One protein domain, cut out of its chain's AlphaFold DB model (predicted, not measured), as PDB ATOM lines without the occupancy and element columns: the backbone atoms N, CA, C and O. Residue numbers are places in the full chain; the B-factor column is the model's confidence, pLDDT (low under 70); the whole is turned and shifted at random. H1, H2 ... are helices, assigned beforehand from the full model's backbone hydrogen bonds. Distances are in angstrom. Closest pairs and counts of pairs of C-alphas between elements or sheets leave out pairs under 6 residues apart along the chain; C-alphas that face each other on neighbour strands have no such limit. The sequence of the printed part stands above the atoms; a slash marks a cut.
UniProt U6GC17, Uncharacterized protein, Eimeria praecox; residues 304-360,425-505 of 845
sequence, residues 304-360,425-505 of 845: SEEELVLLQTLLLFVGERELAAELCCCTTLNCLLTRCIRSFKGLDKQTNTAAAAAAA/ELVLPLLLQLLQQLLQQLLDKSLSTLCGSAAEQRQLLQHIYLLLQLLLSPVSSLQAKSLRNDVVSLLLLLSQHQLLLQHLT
ATOM      1  N   SER A 304      26.157   2.505 -67.021       69.38
ATOM      2  CA  SER A 304      26.860   2.243 -65.754       69.38
ATOM      3  C   SER A 304      27.813   3.379 -65.351       69.38
ATOM      4  O   SER A 304      28.107   3.542 -64.170       69.38
ATOM      5  N   GLU A 305      28.257   4.194 -66.313       72.69
ATOM      6  CA  GLU A 305      29.010   5.430 -66.066       72.69
ATOM      7  C   GLU A 305      28.120   6.546 -65.489       72.69
ATOM      8  O   GLU A 305      28.524   7.227 -64.550       72.69
ATOM      9  N   GLU A 306      26.884   6.694 -65.979       74.00
ATOM     10  CA  GLU A 306      25.901   7.647 -65.442       74.00
ATOM     11  C   GLU A 306      25.463   7.247 -64.022       74.00
ATOM     12  O   GLU A 306      25.365   8.115 -63.156       74.00
ATOM     13  N   GLU A 307      25.267   5.946 -63.746       74.88
ATOM     14  CA  GLU A 307      24.986   5.441 -62.388       74.88
ATOM     15  C   GLU A 307      26.147   5.745 -61.418       74.88
ATOM     16  O   GLU A 307      25.907   6.164 -60.282       74.88
ATOM     17  N   LEU A 308      27.400   5.598 -61.867       72.88
ATOM     18  CA  LEU A 308      28.605   5.926 -61.093       72.88
ATOM     19  C   LEU A 308      28.733   7.429 -60.806       72.88
ATOM     20  O   LEU A 308      29.000   7.808 -59.664       72.88
ATOM     21  N   VAL A 309      28.505   8.282 -61.810       77.44
ATOM     22  CA  VAL A 309      28.520   9.746 -61.648       77.44
ATOM     23  C   VAL A 309      27.403  10.199 -60.706       77.44
ATOM     24  O   VAL A 309      27.643  11.062 -59.859       77.44
ATOM     25  N   LEU A 310      26.214   9.590 -60.772       75.19
ATOM     26  CA  LEU A 310      25.131   9.825 -59.810       75.19
ATOM     27  C   LEU A 310      25.548   9.434 -58.389       75.19
ATOM     28  O   LEU A 310      25.379  10.236 -57.471       75.19
ATOM     29  N   LEU A 311      26.141   8.251 -58.200       73.00
ATOM     30  CA  LEU A 311      26.589   7.785 -56.884       73.00
ATOM     31  C   LEU A 311      27.676   8.700 -56.291       73.00
ATOM     32  O   LEU A 311      27.613   9.057 -55.115       73.00
ATOM     33  N   GLN A 312      28.639   9.122 -57.115       76.44
ATOM     34  CA  GLN A 312      29.716  10.033 -56.723       76.44
ATOM     35  C   GLN A 312      29.196  11.446 -56.417       76.44
ATOM     36  O   GLN A 312      29.624  12.060 -55.442       76.44
ATOM     37  N   THR A 313      28.230  11.940 -57.196       76.19
ATOM     38  CA  THR A 313      27.573  13.235 -56.953       76.19
ATOM     39  C   THR A 313      26.785  13.206 -55.643       76.19
ATOM     40  O   THR A 313      26.946  14.096 -54.813       76.19
ATOM     41  N   LEU A 314      25.992  12.156 -55.405       72.06
ATOM     42  CA  LEU A 314      25.261  11.967 -54.146       72.06
ATOM     43  C   LEU A 314      26.225  11.889 -52.949       72.06
ATOM     44  O   LEU A 314      25.960  12.509 -51.923       72.06
ATOM     45  N   LEU A 315      27.371  11.216 -53.090       72.19
ATOM     46  CA  LEU A 315      28.408  11.154 -52.051       72.19
ATOM     47  C   LEU A 315      29.050  12.512 -51.732       72.19
ATOM     48  O   LEU A 315      29.320  12.780 -50.562       72.19
ATOM     49  N   LEU A 316      29.234  13.393 -52.721       76.69
ATOM     50  CA  LEU A 316      29.672  14.773 -52.471       76.69
ATOM     51  C   LEU A 316      28.630  15.557 -51.652       76.69
ATOM     52  O   LEU A 316      28.999  16.260 -50.712       76.69
ATOM     53  N   PHE A 317      27.335  15.380 -51.935       67.69
ATOM     54  CA  PHE A 317      26.256  16.009 -51.157       67.69
ATOM     55  C   PHE A 317      26.058  15.400 -49.756       67.69
ATOM     56  O   PHE A 317      25.604  16.100 -48.856       67.69
ATOM     57  N   VAL A 318      26.451  14.143 -49.513       61.94
ATOM     58  CA  VAL A 318      26.418  13.518 -48.168       61.94
ATOM     59  C   VAL A 318      27.435  14.151 -47.194       61.94
ATOM     60  O   VAL A 318      27.326  13.968 -45.979       61.94
ATOM     61  N   GLY A 319      28.383  14.961 -47.686       60.06
ATOM     62  CA  GLY A 319      29.221  15.832 -46.850       60.06
ATOM     63  C   GLY A 319      28.448  16.950 -46.126       60.06
ATOM     64  O   GLY A 319      28.858  17.375 -45.043       60.06
ATOM     65  N   GLU A 320      27.311  17.392 -46.672       71.69
ATOM     66  CA  GLU A 320      26.437  18.409 -46.073       71.69
ATOM     67  C   GLU A 320      25.538  17.769 -44.997       71.69
ATOM     68  O   GLU A 320      24.644  16.969 -45.285       71.69
ATOM     69  N   ARG A 321      25.761  18.130 -43.725       60.12
ATOM     70  CA  ARG A 321      25.167  17.451 -42.549       60.12
ATOM     71  C   ARG A 321      23.636  17.499 -42.457       60.12
ATOM     72  O   ARG A 321      23.061  16.667 -41.756       60.12
ATOM     73  N   GLU A 322      22.993  18.472 -43.097       65.50
ATOM     74  CA  GLU A 322      21.528  18.587 -43.139       65.50
ATOM     75  C   GLU A 322      20.942  17.797 -44.315       65.50
ATOM     76  O   GLU A 322      19.974  17.056 -44.151       65.50
ATOM     77  N   LEU A 323      21.594  17.867 -45.478       61.47
ATOM     78  CA  LEU A 323      21.164  17.198 -46.706       61.47
ATOM     79  C   LEU A 323      21.321  15.671 -46.613       61.47
ATOM     80  O   LEU A 323      20.465  14.935 -47.099       61.47
ATOM     81  N   ALA A 324      22.351  15.187 -45.911       60.44
ATOM     82  CA  ALA A 324      22.585  13.759 -45.688       60.44
ATOM     83  C   ALA A 324      21.416  13.035 -44.985       60.44
ATOM     84  O   ALA A 324      21.165  11.871 -45.286       60.44
ATOM     85  N   ALA A 325      20.686  13.700 -44.079       56.81
ATOM     86  CA  ALA A 325      19.557  13.092 -43.366       56.81
ATOM     87  C   ALA A 325      18.345  12.874 -44.294       56.81
ATOM     88  O   ALA A 325      17.813  11.765 -44.368       56.81
ATOM     89  N   GLU A 326      17.978  13.898 -45.069       63.66
ATOM     90  CA  GLU A 326      16.947  13.821 -46.116       63.66
ATOM     91  C   GLU A 326      17.310  12.775 -47.186       63.66
ATOM     92  O   GLU A 326      16.481  11.950 -47.581       63.66
ATOM     93  N   LEU A 327      18.578  12.743 -47.615       63.88
ATOM     94  CA  LEU A 327      19.058  11.801 -48.627       63.88
ATOM     95  C   LEU A 327      19.023  10.343 -48.136       63.88
ATOM     96  O   LEU A 327      18.731   9.442 -48.920       63.88
ATOM     97  N   CYS A 328      19.268  10.107 -46.845       60.94
ATOM     98  CA  CYS A 328      19.239   8.774 -46.241       60.94
ATOM     99  C   CYS A 328      17.817   8.179 -46.197       60.94
ATOM    100  O   CYS A 328      17.627   6.983 -46.435       60.94
ATOM    101  N   CYS A 329      16.814   9.028 -45.958       58.62
ATOM    102  CA  CYS A 329      15.393   8.676 -46.035       58.62
ATOM    103  C   CYS A 329      14.851   8.660 -47.479       58.62
ATOM    104  O   CYS A 329      13.749   8.166 -47.724       58.62
ATOM    105  N   CYS A 330      15.616   9.160 -48.455       68.44
ATOM    106  CA  CYS A 330      15.184   9.245 -49.842       68.44
ATOM    107  C   CYS A 330      15.019   7.851 -50.472       68.44
ATOM    108  O   CYS A 330      15.953   7.044 -50.556       68.44
ATOM    109  N   THR A 331      13.821   7.573 -50.986       68.38
ATOM    110  CA  THR A 331      13.521   6.337 -51.724       68.38
ATOM    111  C   THR A 331      14.405   6.182 -52.959       68.38
ATOM    112  O   THR A 331      14.801   5.062 -53.267       68.38
ATOM    113  N   THR A 332      14.798   7.278 -53.614       69.50
ATOM    114  CA  THR A 332      15.698   7.274 -54.779       69.50
ATOM    115  C   THR A 332      17.078   6.707 -54.446       69.50
ATOM    116  O   THR A 332      17.565   5.848 -55.178       69.50
ATOM    117  N   LEU A 333      17.685   7.107 -53.319       73.31
ATOM    118  CA  LEU A 333      18.980   6.571 -52.881       73.31
ATOM    119  C   LEU A 333      18.866   5.069 -52.576       73.31
ATOM    120  O   LEU A 333      19.671   4.271 -53.053       73.31
ATOM    121  N   ASN A 334      17.815   4.664 -51.860       68.50
ATOM    122  CA  ASN A 334      17.554   3.257 -51.542       68.50
ATOM    123  C   ASN A 334      17.282   2.404 -52.804       68.50
ATOM    124  O   ASN A 334      17.755   1.267 -52.903       68.50
ATOM    125  N   CYS A 335      16.588   2.956 -53.804       69.75
ATOM    126  CA  CYS A 335      16.387   2.330 -55.113       69.75
ATOM    127  C   CYS A 335      17.696   2.206 -55.906       69.75
ATOM    128  O   CYS A 335      17.942   1.141 -56.476       69.75
ATOM    129  N   LEU A 336      18.548   3.238 -55.909       69.94
ATOM    130  CA  LEU A 336      19.865   3.206 -56.555       69.94
ATOM    131  C   LEU A 336      20.784   2.172 -55.896       69.94
ATOM    132  O   LEU A 336      21.289   1.304 -56.602       69.94
ATOM    133  N   LEU A 337      20.906   2.153 -54.561       70.19
ATOM    134  CA  LEU A 337      21.644   1.090 -53.865       70.19
ATOM    135  C   LEU A 337      21.083  -0.296 -54.210       70.19
ATOM    136  O   LEU A 337      21.845  -1.197 -54.554       70.19
ATOM    137  N   THR A 338      19.761  -0.477 -54.197       69.06
ATOM    138  CA  THR A 338      19.131  -1.760 -54.559       69.06
ATOM    139  C   THR A 338      19.421  -2.164 -56.013       69.06
ATOM    140  O   THR A 338      19.622  -3.350 -56.296       69.06
ATOM    141  N   ARG A 339      19.469  -1.201 -56.945       73.19
ATOM    142  CA  ARG A 339      19.814  -1.410 -58.362       73.19
ATOM    143  C   ARG A 339      21.290  -1.784 -58.519       73.19
ATOM    144  O   ARG A 339      21.563  -2.810 -59.140       73.19
ATOM    145  N   CYS A 340      22.208  -1.080 -57.854       68.06
ATOM    146  CA  CYS A 340      23.627  -1.438 -57.800       68.06
ATOM    147  C   CYS A 340      23.827  -2.854 -57.232       68.06
ATOM    148  O   CYS A 340      24.419  -3.699 -57.900       68.06
ATOM    149  N   ILE A 341      23.261  -3.165 -56.057       66.50
ATOM    150  CA  ILE A 341      23.347  -4.491 -55.409       66.50
ATOM    151  C   ILE A 341      22.826  -5.608 -56.335       66.50
ATOM    152  O   ILE A 341      23.384  -6.709 -56.360       66.50
ATOM    153  N   ARG A 342      21.765  -5.348 -57.113       70.50
ATOM    154  CA  ARG A 342      21.247  -6.297 -58.111       70.50
ATOM    155  C   ARG A 342      22.186  -6.446 -59.314       70.50
ATOM    156  O   ARG A 342      22.347  -7.565 -59.789       70.50
ATOM    157  N   SER A 343      22.809  -5.357 -59.767       71.56
ATOM    158  CA  SER A 343      23.783  -5.352 -60.869       71.56
ATOM    159  C   SER A 343      25.022  -6.196 -60.538       71.56
ATOM    160  O   SER A 343      25.362  -7.101 -61.300       71.56
ATOM    161  N   PHE A 344      25.598  -6.027 -59.338       60.12
ATOM    162  CA  PHE A 344      26.688  -6.879 -58.830       60.12
ATOM    163  C   PHE A 344      26.328  -8.376 -58.881       60.12
ATOM    164  O   PHE A 344      27.027  -9.159 -59.521       60.12
ATOM    165  N   LYS A 345      25.165  -8.760 -58.332       64.62
ATOM    166  CA  LYS A 345      24.670 -10.154 -58.365       64.62
ATOM    167  C   LYS A 345      24.367 -10.687 -59.775       64.62
ATOM    168  O   LYS A 345      24.231 -11.898 -59.956       64.62
ATOM    169  N   GLY A 346      24.194  -9.807 -60.761       59.69
ATOM    170  CA  GLY A 346      24.039 -10.169 -62.171       59.69
ATOM    171  C   GLY A 346      25.377 -10.515 -62.822       59.69
ATOM    172  O   GLY A 346      25.486 -11.544 -63.491       59.69
ATOM    173  N   LEU A 347      26.402  -9.701 -62.562       55.06
ATOM    174  CA  LEU A 347      27.772  -9.912 -63.040       55.06
ATOM    175  C   LEU A 347      28.383 -11.201 -62.472       55.06
ATOM    176  O   LEU A 347      29.013 -11.945 -63.223       55.06
ATOM    177  N   ASP A 348      28.082 -11.552 -61.216       55.31
ATOM    178  CA  ASP A 348      28.483 -12.830 -60.604       55.31
ATOM    179  C   ASP A 348      28.022 -14.060 -61.412       55.31
ATOM    180  O   ASP A 348      28.698 -15.089 -61.448       55.31
ATOM    181  N   LYS A 349      26.871 -13.990 -62.098       60.16
ATOM    182  CA  LYS A 349      26.403 -15.093 -62.956       60.16
ATOM    183  C   LYS A 349      27.178 -15.174 -64.273       60.16
ATOM    184  O   LYS A 349      27.317 -16.265 -64.825       60.16
ATOM    185  N   GLN A 350      27.703 -14.054 -64.767       52.69
ATOM    186  CA  GLN A 350      28.497 -13.999 -65.999       52.69
ATOM    187  C   GLN A 350      29.949 -14.431 -65.752       52.69
ATOM    188  O   GLN A 350      30.511 -15.181 -66.548       52.69
ATOM    189  N   THR A 351      30.546 -14.043 -64.621       52.72
ATOM    190  CA  THR A 351      31.906 -14.473 -64.252       52.72
ATOM    191  C   THR A 351      31.971 -15.969 -63.950       52.72
ATOM    192  O   THR A 351      32.866 -16.647 -64.450       52.72
ATOM    193  N   ASN A 352      30.994 -16.522 -63.221       48.62
ATOM    194  CA  ASN A 352      30.958 -17.957 -62.916       48.62
ATOM    195  C   ASN A 352      30.684 -18.836 -64.149       48.62
ATOM    196  O   ASN A 352      31.263 -19.915 -64.267       48.62
ATOM    197  N   THR A 353      29.860 -18.384 -65.102       60.62
ATOM    198  CA  THR A 353      29.647 -19.118 -66.366       60.62
ATOM    199  C   THR A 353      30.874 -19.049 -67.279       60.62
ATOM    200  O   THR A 353      31.250 -20.067 -67.860       60.62
ATOM    201  N   ALA A 354      31.572 -17.909 -67.335       51.78
ATOM    202  CA  ALA A 354      32.855 -17.790 -68.032       51.78
ATOM    203  C   ALA A 354      33.964 -18.654 -67.392       51.78
ATOM    204  O   ALA A 354      34.713 -19.320 -68.106       51.78
ATOM    205  N   ALA A 355      34.044 -18.698 -66.058       47.38
ATOM    206  CA  ALA A 355      35.000 -19.537 -65.333       47.38
ATOM    207  C   ALA A 355      34.718 -21.038 -65.524       47.38
ATOM    208  O   ALA A 355      35.650 -21.809 -65.749       47.38
ATOM    209  N   ALA A 356      33.446 -21.453 -65.513       55.22
ATOM    210  CA  ALA A 356      33.053 -22.829 -65.817       55.22
ATOM    211  C   ALA A 356      33.400 -23.225 -67.265       55.22
ATOM    212  O   ALA A 356      33.920 -24.317 -67.492       55.22
ATOM    213  N   ALA A 357      33.194 -22.327 -68.236       57.53
ATOM    214  CA  ALA A 357      33.592 -22.550 -69.626       57.53
ATOM    215  C   ALA A 357      35.123 -22.664 -69.788       57.53
ATOM    216  O   ALA A 357      35.605 -23.550 -70.494       57.53
ATOM    217  N   ALA A 358      35.897 -21.826 -69.090       54.31
ATOM    218  CA  ALA A 358      37.359 -21.905 -69.080       54.31
ATOM    219  C   ALA A 358      37.876 -23.192 -68.407       54.31
ATOM    220  O   ALA A 358      38.801 -23.824 -68.916       54.31
ATOM    221  N   ALA A 359      37.251 -23.625 -67.307       54.09
ATOM    222  CA  ALA A 359      37.575 -24.883 -66.637       54.09
ATOM    223  C   ALA A 359      37.247 -26.107 -67.513       54.09
ATOM    224  O   ALA A 359      38.043 -27.044 -67.574       54.09
ATOM    225  N   ALA A 360      36.129 -26.082 -68.247       60.22
ATOM    226  CA  ALA A 360      35.785 -27.121 -69.218       60.22
ATOM    227  C   ALA A 360      36.801 -27.188 -70.377       60.22
ATOM    228  O   ALA A 360      37.231 -28.279 -70.753       60.22
ATOM    229  N   GLU A 425      36.686  -1.720 -58.416       65.69
ATOM    230  CA  GLU A 425      37.712  -1.157 -57.523       65.69
ATOM    231  C   GLU A 425      37.346   0.247 -57.004       65.69
ATOM    232  O   GLU A 425      37.768   0.622 -55.916       65.69
ATOM    233  N   LEU A 426      36.538   1.018 -57.746       72.12
ATOM    234  CA  LEU A 426      36.087   2.355 -57.336       72.12
ATOM    235  C   LEU A 426      34.770   2.325 -56.547       72.12
ATOM    236  O   LEU A 426      34.593   3.105 -55.614       72.12
ATOM    237  N   VAL A 427      33.844   1.419 -56.878       77.94
ATOM    238  CA  VAL A 427      32.537   1.346 -56.197       77.94
ATOM    239  C   VAL A 427      32.662   0.834 -54.757       77.94
ATOM    240  O   VAL A 427      31.927   1.286 -53.881       77.94
ATOM    241  N   LEU A 428      33.592  -0.086 -54.488       79.12
ATOM    242  CA  LEU A 428      33.752  -0.684 -53.160       79.12
ATOM    243  C   LEU A 428      34.243   0.298 -52.071       79.12
ATOM    244  O   LEU A 428      33.603   0.339 -51.018       79.12
ATOM    245  N   PRO A 429      35.281   1.138 -52.282       79.00
ATOM    246  CA  PRO A 429      35.648   2.177 -51.318       79.00
ATOM    247  C   PRO A 429      34.571   3.263 -51.182       79.00
ATOM    248  O   PRO A 429      34.332   3.722 -50.069       79.00
ATOM    249  N   LEU A 430      33.853   3.621 -52.257       79.44
ATOM    250  CA  LEU A 430      32.722   4.561 -52.180       79.44
ATOM    251  C   LEU A 430      31.571   4.008 -51.315       79.44
ATOM    252  O   LEU A 430      31.018   4.737 -50.492       79.44
ATOM    253  N   LEU A 431      31.242   2.715 -51.439       81.50
ATOM    254  CA  LEU A 431      30.271   2.034 -50.568       81.50
ATOM    255  C   LEU A 431      30.742   1.962 -49.112       81.50
ATOM    256  O   LEU A 431      29.931   2.128 -48.201       81.50
ATOM    257  N   LEU A 432      32.032   1.714 -48.886       84.38
ATOM    258  CA  LEU A 432      32.598   1.612 -47.542       84.38
ATOM    259  C   LEU A 432      32.628   2.976 -46.839       84.38
ATOM    260  O   LEU A 432      32.251   3.067 -45.673       84.38
ATOM    261  N   GLN A 433      32.971   4.039 -47.570       85.38
ATOM    262  CA  GLN A 433      32.917   5.421 -47.094       85.38
ATOM    263  C   GLN A 433      31.472   5.868 -46.812       85.38
ATOM    264  O   GLN A 433      31.218   6.446 -45.754       85.38
ATOM    265  N   LEU A 434      30.511   5.532 -47.686       83.25
ATOM    266  CA  LEU A 434      29.080   5.751 -47.428       83.25
ATOM    267  C   LEU A 434      28.649   5.063 -46.125       83.25
ATOM    268  O   LEU A 434      28.023   5.688 -45.270       83.25
ATOM    269  N   LEU A 435      28.998   3.782 -45.966       86.38
ATOM    270  CA  LEU A 435      28.622   2.978 -44.806       86.38
ATOM    271  C   LEU A 435      29.243   3.526 -43.514       86.38
ATOM    272  O   LEU A 435      28.538   3.637 -42.514       86.38
ATOM    273  N   GLN A 436      30.522   3.911 -43.542       88.06
ATOM    274  CA  GLN A 436      31.226   4.526 -42.414       88.06
ATOM    275  C   GLN A 436      30.587   5.862 -42.011       88.06
ATOM    276  O   GLN A 436      30.342   6.094 -40.829       88.06
ATOM    277  N   GLN A 437      30.269   6.723 -42.981       84.25
ATOM    278  CA  GLN A 437      29.664   8.032 -42.730       84.25
ATOM    279  C   GLN A 437      28.230   7.906 -42.187       84.25
ATOM    280  O   GLN A 437      27.846   8.650 -41.285       84.25
ATOM    281  N   LEU A 438      27.467   6.916 -42.660       82.62
ATOM    282  CA  LEU A 438      26.131   6.586 -42.154       82.62
ATOM    283  C   LEU A 438      26.199   6.011 -40.722       82.62
ATOM    284  O   LEU A 438      25.431   6.428 -39.855       82.62
ATOM    285  N   LEU A 439      27.166   5.133 -40.428       85.31
ATOM    286  CA  LEU A 439      27.422   4.637 -39.066       85.31
ATOM    287  C   LEU A 439      27.862   5.749 -38.105       85.31
ATOM    288  O   LEU A 439      27.410   5.763 -36.963       85.31
ATOM    289  N   GLN A 440      28.677   6.705 -38.557       84.81
ATOM    290  CA  GLN A 440      29.079   7.848 -37.735       84.81
ATOM    291  C   GLN A 440      27.889   8.770 -37.421       84.81
ATOM    292  O   GLN A 440      27.726   9.182 -36.276       84.81
ATOM    293  N   GLN A 441      27.000   9.029 -38.391       82.88
ATOM    294  CA  GLN A 441      25.747   9.762 -38.137       82.88
ATOM    295  C   GLN A 441      24.857   9.041 -37.107       82.88
ATOM    296  O   GLN A 441      24.245   9.702 -36.271       82.88
ATOM    297  N   LEU A 442      24.807   7.703 -37.139       83.38
ATOM    298  CA  LEU A 442      24.079   6.878 -36.162       83.38
ATOM    299  C   LEU A 442      24.730   6.837 -34.768       83.38
ATOM    300  O   LEU A 442      24.030   6.548 -33.797       83.38
ATOM    301  N   LEU A 443      26.035   7.105 -34.668       82.50
ATOM    302  CA  LEU A 443      26.751   7.286 -33.399       82.50
ATOM    303  C   LEU A 443      26.471   8.672 -32.799       82.50
ATOM    304  O   LEU A 443      26.142   8.785 -31.620       82.50
ATOM    305  N   ASP A 444      26.582   9.725 -33.616       79.81
ATOM    306  CA  ASP A 444      26.477  11.120 -33.165       79.81
ATOM    307  C   ASP A 444      25.026  11.546 -32.856       79.81
ATOM    308  O   ASP A 444      24.796  12.479 -32.081       79.81
ATOM    309  N   LYS A 445      24.028  10.888 -33.462       77.00
ATOM    310  CA  LYS A 445      22.598  11.190 -33.290       77.00
ATOM    311  C   LYS A 445      21.810   9.943 -32.910       77.00
ATOM    312  O   LYS A 445      21.864   8.919 -33.583       77.00
ATOM    313  N   SER A 446      20.961  10.068 -31.887       71.50
ATOM    314  CA  SER A 446      20.003   9.012 -31.538       71.50
ATOM    315  C   SER A 446      19.144   8.621 -32.754       71.50
ATOM    316  O   SER A 446      18.621   9.493 -33.452       71.50
ATOM    317  N   LEU A 447      18.946   7.317 -32.985       69.31
ATOM    318  CA  LEU A 447      18.132   6.765 -34.087       69.31
ATOM    319  C   LEU A 447      16.728   7.395 -34.199       69.31
ATOM    320  O   LEU A 447      16.169   7.500 -35.289       69.31
ATOM    321  N   SER A 448      16.171   7.858 -33.077       72.94
ATOM    322  CA  SER A 448      14.918   8.619 -32.954       72.94
ATOM    323  C   SER A 448      14.915  10.006 -33.610       72.94
ATOM    324  O   SER A 448      13.846  10.575 -33.789       72.94
ATOM    325  N   THR A 449      16.080  10.562 -33.943       78.88
ATOM    326  CA  THR A 449      16.223  11.882 -34.593       78.88
ATOM    327  C   THR A 449      16.577  11.802 -36.079       78.88
ATOM    328  O   THR A 449      16.451  12.798 -36.781       78.88
ATOM    329  N   LEU A 450      17.007  10.631 -36.561       71.31
ATOM    330  CA  LEU A 450      17.350  10.377 -37.969       71.31
ATOM    331  C   LEU A 450      16.180   9.811 -38.784       71.31
ATOM    332  O   LEU A 450      16.153   9.960 -40.000       71.31
ATOM    333  N   CYS A 451      15.216   9.170 -38.124       79.50
ATOM    334  CA  CYS A 451      14.036   8.585 -38.749       79.50
ATOM    335  C   CYS A 451      12.799   8.971 -37.934       79.50
ATOM    336  O   CYS A 451      12.772   8.749 -36.719       79.50
ATOM    337  N   GLY A 452      11.777   9.518 -38.595       80.00
ATOM    338  CA  GLY A 452      10.545   9.978 -37.952       80.00
ATOM    339  C   GLY A 452       9.629   8.833 -37.517       80.00
ATOM    340  O   GLY A 452       8.790   9.013 -36.633       80.00
ATOM    341  N   SER A 453       9.801   7.639 -38.096       86.44
ATOM    342  CA  SER A 453       9.034   6.446 -37.731       86.44
ATOM    343  C   SER A 453       9.900   5.220 -37.412       86.44
ATOM    344  O   SER A 453      10.963   4.982 -37.986       86.44
ATOM    345  N   ALA A 454       9.391   4.350 -36.533       79.75
ATOM    346  CA  ALA A 454      10.007   3.050 -36.243       79.75
ATOM    347  C   ALA A 454      10.022   2.095 -37.460       79.75
ATOM    348  O   ALA A 454      10.720   1.079 -37.444       79.75
ATOM    349  N   ALA A 455       9.251   2.397 -38.513       80.75
ATOM    350  CA  ALA A 455       9.286   1.672 -39.780       80.75
ATOM    351  C   ALA A 455      10.515   2.073 -40.613       80.75
ATOM    352  O   ALA A 455      11.261   1.193 -41.041       80.75
ATOM    353  N   GLU A 456      10.778   3.378 -40.754       81.69
ATOM    354  CA  GLU A 456      11.996   3.908 -41.385       81.69
ATOM    355  C   GLU A 456      13.259   3.405 -40.680       81.69
ATOM    356  O   GLU A 456      14.162   2.912 -41.348       81.69
ATOM    357  N   GLN A 457      13.295   3.418 -39.339       82.50
ATOM    358  CA  GLN A 457      14.432   2.886 -38.571       82.50
ATOM    359  C   GLN A 457      14.739   1.429 -38.934       82.50
ATOM    360  O   GLN A 457      15.888   1.077 -39.197       82.50
ATOM    361  N   ARG A 458      13.710   0.571 -38.984       82.62
ATOM    362  CA  ARG A 458      13.862  -0.843 -39.362       82.62
ATOM    363  C   ARG A 458      14.299  -1.003 -40.813       82.62
ATOM    364  O   ARG A 458      15.126  -1.866 -41.092       82.62
ATOM    365  N   GLN A 459      13.774  -0.181 -41.719       83.75
ATOM    366  CA  GLN A 459      14.165  -0.197 -43.125       83.75
ATOM    367  C   GLN A 459      15.630   0.228 -43.296       83.75
ATOM    368  O   GLN A 459      16.370  -0.465 -43.994       83.75
ATOM    369  N   LEU A 460      16.069   1.289 -42.616       83.81
ATOM    370  CA  LEU A 460      17.458   1.746 -42.588       83.81
ATOM    371  C   LEU A 460      18.390   0.641 -42.067       83.81
ATOM    372  O   LEU A 460      19.334   0.251 -42.751       83.81
ATOM    373  N   LEU A 461      18.074   0.076 -40.897       84.25
ATOM    374  CA  LEU A 461      18.798  -1.048 -40.293       84.25
ATOM    375  C   LEU A 461      18.891  -2.253 -41.242       84.25
ATOM    376  O   LEU A 461      19.950  -2.868 -41.355       84.25
ATOM    377  N   GLN A 462      17.814  -2.565 -41.968       85.25
ATOM    378  CA  GLN A 462      17.789  -3.648 -42.951       85.25
ATOM    379  C   GLN A 462      18.665  -3.356 -44.183       85.25
ATOM    380  O   GLN A 462      19.305  -4.277 -44.694       85.25
ATOM    381  N   HIS A 463      18.733  -2.105 -44.651       81.31
ATOM    382  CA  HIS A 463      19.607  -1.716 -45.765       81.31
ATOM    383  C   HIS A 463      21.083  -1.738 -45.351       81.31
ATOM    384  O   HIS A 463      21.894  -2.328 -46.062       81.31
ATOM    385  N   ILE A 464      21.419  -1.206 -44.168       85.06
ATOM    386  CA  ILE A 464      22.763  -1.305 -43.570       85.06
ATOM    387  C   ILE A 464      23.178  -2.776 -43.446       85.06
ATOM    388  O   ILE A 464      24.272  -3.143 -43.867       85.06
ATOM    389  N   TYR A 465      22.290  -3.638 -42.937       84.56
ATOM    390  CA  TYR A 465      22.549  -5.072 -42.803       84.56
ATOM    391  C   TYR A 465      22.794  -5.761 -44.155       84.56
ATOM    392  O   TYR A 465      23.740  -6.535 -44.277       84.56
ATOM    393  N   LEU A 466      21.996  -5.464 -45.188       83.00
ATOM    394  CA  LEU A 466      22.190  -6.012 -46.539       83.00
ATOM    395  C   LEU A 466      23.498  -5.538 -47.191       83.00
ATOM    396  O   LEU A 466      24.153  -6.320 -47.880       83.00
ATOM    397  N   LEU A 467      23.887  -4.281 -46.964       83.12
ATOM    398  CA  LEU A 467      25.144  -3.707 -47.453       83.12
ATOM    399  C   LEU A 467      26.341  -4.363 -46.742       83.12
ATOM    400  O   LEU A 467      27.288  -4.800 -47.395       83.12
ATOM    401  N   LEU A 468      26.245  -4.555 -45.422       83.50
ATOM    402  CA  LEU A 468      27.239  -5.279 -44.630       83.50
ATOM    403  C   LEU A 468      27.359  -6.750 -45.066       83.50
ATOM    404  O   LEU A 468      28.466  -7.252 -45.224       83.50
ATOM    405  N   GLN A 469      26.238  -7.434 -45.326       82.94
ATOM    406  CA  GLN A 469      26.235  -8.797 -45.871       82.94
ATOM    407  C   GLN A 469      26.879  -8.888 -47.259       82.94
ATOM    408  O   GLN A 469      27.489  -9.910 -47.565       82.94
ATOM    409  N   LEU A 470      26.746  -7.854 -48.098       81.19
ATOM    410  CA  LEU A 470      27.395  -7.818 -49.408       81.19
ATOM    411  C   LEU A 470      28.917  -7.664 -49.265       81.19
ATOM    412  O   LEU A 470      29.651  -8.415 -49.898       81.19
ATOM    413  N   LEU A 471      29.379  -6.760 -48.391       80.81
ATOM    414  CA  LEU A 471      30.805  -6.546 -48.101       80.81
ATOM    415  C   LEU A 471      31.471  -7.746 -47.402       80.81
ATOM    416  O   LEU A 471      32.646  -8.014 -47.628       80.81
ATOM    417  N   LEU A 472      30.724  -8.475 -46.564       78.44
ATOM    418  CA  LEU A 472      31.177  -9.683 -45.858       78.44
ATOM    419  C   LEU A 472      30.983 -10.979 -46.668       78.44
ATOM    420  O   LEU A 472      31.240 -12.069 -46.154       78.44
ATOM    421  N   SER A 473      30.495 -10.892 -47.909       80.44
ATOM    422  CA  SER A 473      30.336 -12.061 -48.774       80.44
ATOM    423  C   SER A 473      31.711 -12.548 -49.257       80.44
ATOM    424  O   SER A 473      32.458 -11.759 -49.835       80.44
ATOM    425  N   PRO A 474      32.055 -13.845 -49.117       54.91
ATOM    426  CA  PRO A 474      33.379 -14.374 -49.476       54.91
ATOM    427  C   PRO A 474      33.673 -14.383 -50.990       54.91
ATOM    428  O   PRO A 474      34.714 -14.876 -51.410       54.91
ATOM    429  N   VAL A 475      32.748 -13.878 -51.814       53.50
ATOM    430  CA  VAL A 475      32.846 -13.828 -53.282       53.50
ATOM    431  C   VAL A 475      33.604 -12.581 -53.761       53.50
ATOM    432  O   VAL A 475      34.179 -12.589 -54.846       53.50
ATOM    433  N   SER A 476      33.668 -11.517 -52.955       50.69
ATOM    434  CA  SER A 476      34.489 -10.345 -53.271       50.69
ATOM    435  C   SER A 476      35.968 -10.662 -53.047       50.69
ATOM    436  O   SER A 476      36.390 -10.928 -51.922       50.69
ATOM    437  N   SER A 477      36.780 -10.585 -54.105       51.53
ATOM    438  CA  SER A 477      38.233 -10.775 -54.049       51.53
ATOM    439  C   SER A 477      38.939  -9.592 -53.367       51.53
ATOM    440  O   SER A 477      39.697  -8.856 -53.996       51.53
ATOM    441  N   LEU A 478      38.712  -9.426 -52.061       51.88
ATOM    442  CA  LEU A 478      39.319  -8.419 -51.180       51.88
ATOM    443  C   LEU A 478      40.803  -8.715 -50.899       51.88
ATOM    444  O   LEU A 478      41.255  -8.797 -49.754       51.88
ATOM    445  N   GLN A 479      41.591  -8.889 -51.960       53.25
ATOM    446  CA  GLN A 479      43.031  -9.112 -51.859       53.25
ATOM    447  C   GLN A 479      43.762  -7.846 -51.378       53.25
ATOM    448  O   GLN A 479      44.772  -7.955 -50.676       53.25
ATOM    449  N   ALA A 480      43.210  -6.656 -51.640       62.62
ATOM    450  CA  ALA A 480      43.693  -5.392 -51.093       62.62
ATOM    451  C   ALA A 480      43.710  -5.414 -49.549       62.62
ATOM    452  O   ALA A 480      42.678  -5.552 -48.892       62.62
ATOM    453  N   LYS A 481      44.901  -5.274 -48.951       67.94
ATOM    454  CA  LYS A 481      45.077  -5.266 -47.487       67.94
ATOM    455  C   LYS A 481      44.395  -4.064 -46.812       67.94
ATOM    456  O   LYS A 481      43.891  -4.227 -45.710       67.94
ATOM    457  N   SER A 482      44.323  -2.906 -47.484       70.50
ATOM    458  CA  SER A 482      43.653  -1.701 -46.956       70.50
ATOM    459  C   SER A 482      42.186  -1.974 -46.630       70.50
ATOM    460  O   SER A 482      41.789  -1.901 -45.475       70.50
ATOM    461  N   LEU A 483      41.421  -2.433 -47.625       72.00
ATOM    462  CA  LEU A 483      39.973  -2.619 -47.512       72.00
ATOM    463  C   LEU A 483      39.599  -3.659 -46.435       72.00
ATOM    464  O   LEU A 483      38.550  -3.564 -45.805       72.00
ATOM    465  N   ARG A 484      40.491  -4.620 -46.150       74.81
ATOM    466  CA  ARG A 484      40.336  -5.549 -45.019       74.81
ATOM    467  C   ARG A 484      40.464  -4.850 -43.662       74.81
ATOM    468  O   ARG A 484      39.637  -5.102 -42.790       74.81
ATOM    469  N   ASN A 485      41.442  -3.962 -43.491       78.06
ATOM    470  CA  ASN A 485      41.593  -3.164 -42.269       78.06
ATOM    471  C   ASN A 485      40.409  -2.204 -42.078       78.06
ATOM    472  O   ASN A 485      39.929  -2.028 -40.958       78.06
ATOM    473  N   ASP A 486      39.898  -1.641 -43.173       77.75
ATOM    474  CA  ASP A 486      38.748  -0.738 -43.163       77.75
ATOM    475  C   ASP A 486      37.455  -1.487 -42.761       77.75
ATOM    476  O   ASP A 486      36.714  -1.028 -41.891       77.75
ATOM    477  N   VAL A 487      37.224  -2.701 -43.286       78.62
ATOM    478  CA  VAL A 487      36.106  -3.578 -42.865       78.62
ATOM    479  C   VAL A 487      36.235  -4.018 -41.403       78.62
ATOM    480  O   VAL A 487      35.238  -4.006 -40.683       78.62
ATOM    481  N   VAL A 488      37.437  -4.364 -40.927       79.56
ATOM    482  CA  VAL A 488      37.668  -4.701 -39.506       79.56
ATOM    483  C   VAL A 488      37.391  -3.497 -38.602       79.56
ATOM    484  O   VAL A 488      36.711  -3.641 -37.587       79.56
ATOM    485  N   SER A 489      37.830  -2.300 -38.996       79.38
ATOM    486  CA  SER A 489      37.549  -1.056 -38.264       79.38
ATOM    487  C   SER A 489      36.046  -0.774 -38.183       79.38
ATOM    488  O   SER A 489      35.537  -0.383 -37.132       79.38
ATOM    489  N   LEU A 490      35.311  -1.041 -39.265       80.56
ATOM    490  CA  LEU A 490      33.861  -0.860 -39.335       80.56
ATOM    491  C   LEU A 490      33.104  -1.914 -38.498       80.56
ATOM    492  O   LEU A 490      32.125  -1.576 -37.833       80.56
ATOM    493  N   LEU A 491      33.590  -3.161 -38.442       81.00
ATOM    494  CA  LEU A 491      33.085  -4.200 -37.530       81.00
ATOM    495  C   LEU A 491      33.334  -3.860 -36.052       81.00
ATOM    496  O   LEU A 491      32.450  -4.073 -35.220       81.00
ATOM    497  N   LEU A 492      34.499  -3.295 -35.720       78.81
ATOM    498  CA  LEU A 492      34.787  -2.803 -34.370       78.81
ATOM    499  C   LEU A 492      33.850  -1.642 -34.002       78.81
ATOM    500  O   LEU A 492      33.249  -1.675 -32.929       78.81
ATOM    501  N   LEU A 493      33.626  -0.684 -34.910       78.06
ATOM    502  CA  LEU A 493      32.670   0.412 -34.703       78.06
ATOM    503  C   LEU A 493      31.234  -0.108 -34.486       78.06
ATOM    504  O   LEU A 493      30.528   0.365 -33.598       78.06
ATOM    505  N   LEU A 494      30.824  -1.132 -35.243       80.06
ATOM    506  CA  LEU A 494      29.544  -1.829 -35.066       80.06
ATOM    507  C   LEU A 494      29.427  -2.522 -33.701       80.06
ATOM    508  O   LEU A 494      28.361  -2.461 -33.086       80.06
ATOM    509  N   SER A 495      30.496  -3.162 -33.211       78.00
ATOM    510  CA  SER A 495      30.474  -3.867 -31.918       78.00
ATOM    511  C   SER A 495      30.273  -2.942 -30.714       78.00
ATOM    512  O   SER A 495      29.682  -3.363 -29.722       78.00
ATOM    513  N   GLN A 496      30.667  -1.667 -30.825       78.38
ATOM    514  CA  GLN A 496      30.449  -0.658 -29.781       78.38
ATOM    515  C   GLN A 496      28.956  -0.310 -29.599       78.38
ATOM    516  O   GLN A 496      28.567   0.229 -28.562       78.38
ATOM    517  N   HIS A 497      28.088  -0.620 -30.573       72.69
ATOM    518  CA  HIS A 497      26.678  -0.226 -30.547       72.69
ATOM    519  C   HIS A 497      25.729  -1.400 -30.234       72.69
ATOM    520  O   HIS A 497      25.260  -2.122 -31.117       72.69
ATOM    521  N   GLN A 498      25.351  -1.520 -28.954       68.44
ATOM    522  CA  GLN A 498      24.411  -2.529 -28.420       68.44
ATOM    523  C   GLN A 498      23.118  -2.693 -29.250       68.44
ATOM    524  O   GLN A 498      22.617  -3.806 -29.395       68.44
ATOM    525  N   LEU A 499      22.578  -1.605 -29.818       71.12
ATOM    526  CA  LEU A 499      21.356  -1.632 -30.636       71.12
ATOM    527  C   LEU A 499      21.565  -2.241 -32.032       71.12
ATOM    528  O   LEU A 499      20.680  -2.929 -32.533       71.12
ATOM    529  N   LEU A 500      22.728  -2.025 -32.659       69.44
ATOM    530  CA  LEU A 500      23.054  -2.648 -33.948       69.44
ATOM    531  C   LEU A 500      23.317  -4.146 -33.753       69.44
ATOM    532  O   LEU A 500      22.817  -4.968 -34.523       69.44
ATOM    533  N   LEU A 501      23.990  -4.509 -32.657       73.69
ATOM    534  CA  LEU A 501      24.269  -5.897 -32.283       73.69
ATOM    535  C   LEU A 501      22.995  -6.746 -32.083       73.69
ATOM    536  O   LEU A 501      23.017  -7.945 -32.345       73.69
ATOM    537  N   GLN A 502      21.871  -6.140 -31.674       71.00
ATOM    538  CA  GLN A 502      20.570  -6.823 -31.560       71.00
ATOM    539  C   GLN A 502      19.892  -7.101 -32.915       71.00
ATOM    540  O   GLN A 502      19.020  -7.969 -32.993       71.00
ATOM    541  N   HIS A 503      20.271  -6.385 -33.978       62.94
ATOM    542  CA  HIS A 503      19.682  -6.525 -35.313       62.94
ATOM    543  C   HIS A 503      20.526  -7.359 -36.289       62.94
ATOM    544  O   HIS A 503      19.983  -7.844 -37.285       62.94
ATOM    545  N   LEU A 504      21.809  -7.606 -35.996       64.44
ATOM    546  CA  LEU A 504      22.584  -8.637 -36.691       64.44
ATOM    547  C   LEU A 504      22.048 -10.023 -36.297       64.44
ATOM    548  O   LEU A 504      22.341 -10.535 -35.218       64.44
ATOM    549  N   THR A 505      21.265 -10.655 -37.176       52.34
ATOM    550  CA  THR A 505      20.754 -12.006 -36.904       52.34
ATOM    551  C   THR A 505      21.910 -13.017 -36.829       52.34
ATOM    552  O   THR A 505      22.762 -13.059 -37.726       52.34
TER     553      THR A 505
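AT A GLANCE: This is residues 304 to 360 and 425 to 505 of the 845 residues of an uncharacterized protein of Eimeria praecox (UniProt U6GC17). This is a loosely packed up-and-down bundle of four helices, H1, H3, H4 and H6, with H4 nearest the middle, H7 packing along another side of H4, and residues 349 to 360 of the long helix H3 sticking out as an arm. The short helices H2 and H5 sit in the links at one end of the bundle, and H8 follows H7 round a corner. The printed part has 138 residues with eight named helices, H1 to H8 in order, and no named strand, and its class is all helix. The whole is compact, with a radius of gyration of the C-alphas of 16.3 A, yet elongated, spanning 55 by 33 by 28 A; without the arm the body spans 37 by 31 by 24 A.

IN THESE COORDINATES: Find C-alpha 304 at (26.860, 2.243, -65.754); from there H1 runs 20.1 A through residues 304 to 317. H2, residues 323 to 329, leads to H3, residues 331 to 360, the longest helix at 43.8 A, ending at C-alpha 360, (35.785, -27.121, -69.218). Pick up the printed part again at Glu 425, where H4 runs 29.5 A to residue 444. Next come H5, residues 447 to 450, and H6, residues 454 to 471, 25.8 A long. H7, residues 481 to 495, is 21.4 A long, and H8, residues 498 to 501, ends at C-alpha 501, (24.269, -5.897, -32.283).

HOW THE PARTS SIT: In the bundle, each of H1, H3, H4 and H6 runs against the one before it in the chain. Look at residues 427 to 434 of H4, which alone touch H1, at a shallow tilt of 29 degrees, the same way; the closest C-alphas are those of Leu 315 and Leu 434, 7.1 A apart. H1 and H3 are near each other, while H3 and H4 are apart. H6 is close to H4 but not clearly touching, with C-alphas 435 and 464 closest at 7.4 A. H4 and H7 touch, C-alphas 436 and 490 closest at 6.7 A, at a shallow tilt of 23 degrees. H7 and H8 only just touch, only at the corner, with 3 pairs of C-alphas within 8 A. Every O i to N i+4 pair is within hydrogen-bond range in H1, H2, H6 and H7, against 24 of 26 in H3 and 15 of 16 in H4; H5 and H8 are too short for such a pair.

THE WHOLE: The two C-alphas farthest apart, those of Ala 360 and Thr 449, are 55.7 A apart. Residues 361 to 424 are not printed, and C-alphas 360 and 425 lie 28.5 A apart across this cut. Of the links printed whole, H6 to H7 is short and the others are tight. Mean pLDDT of the printed part is 71.6; look for low confidence, for instance, at residues 344 to 360 and 474 to 481.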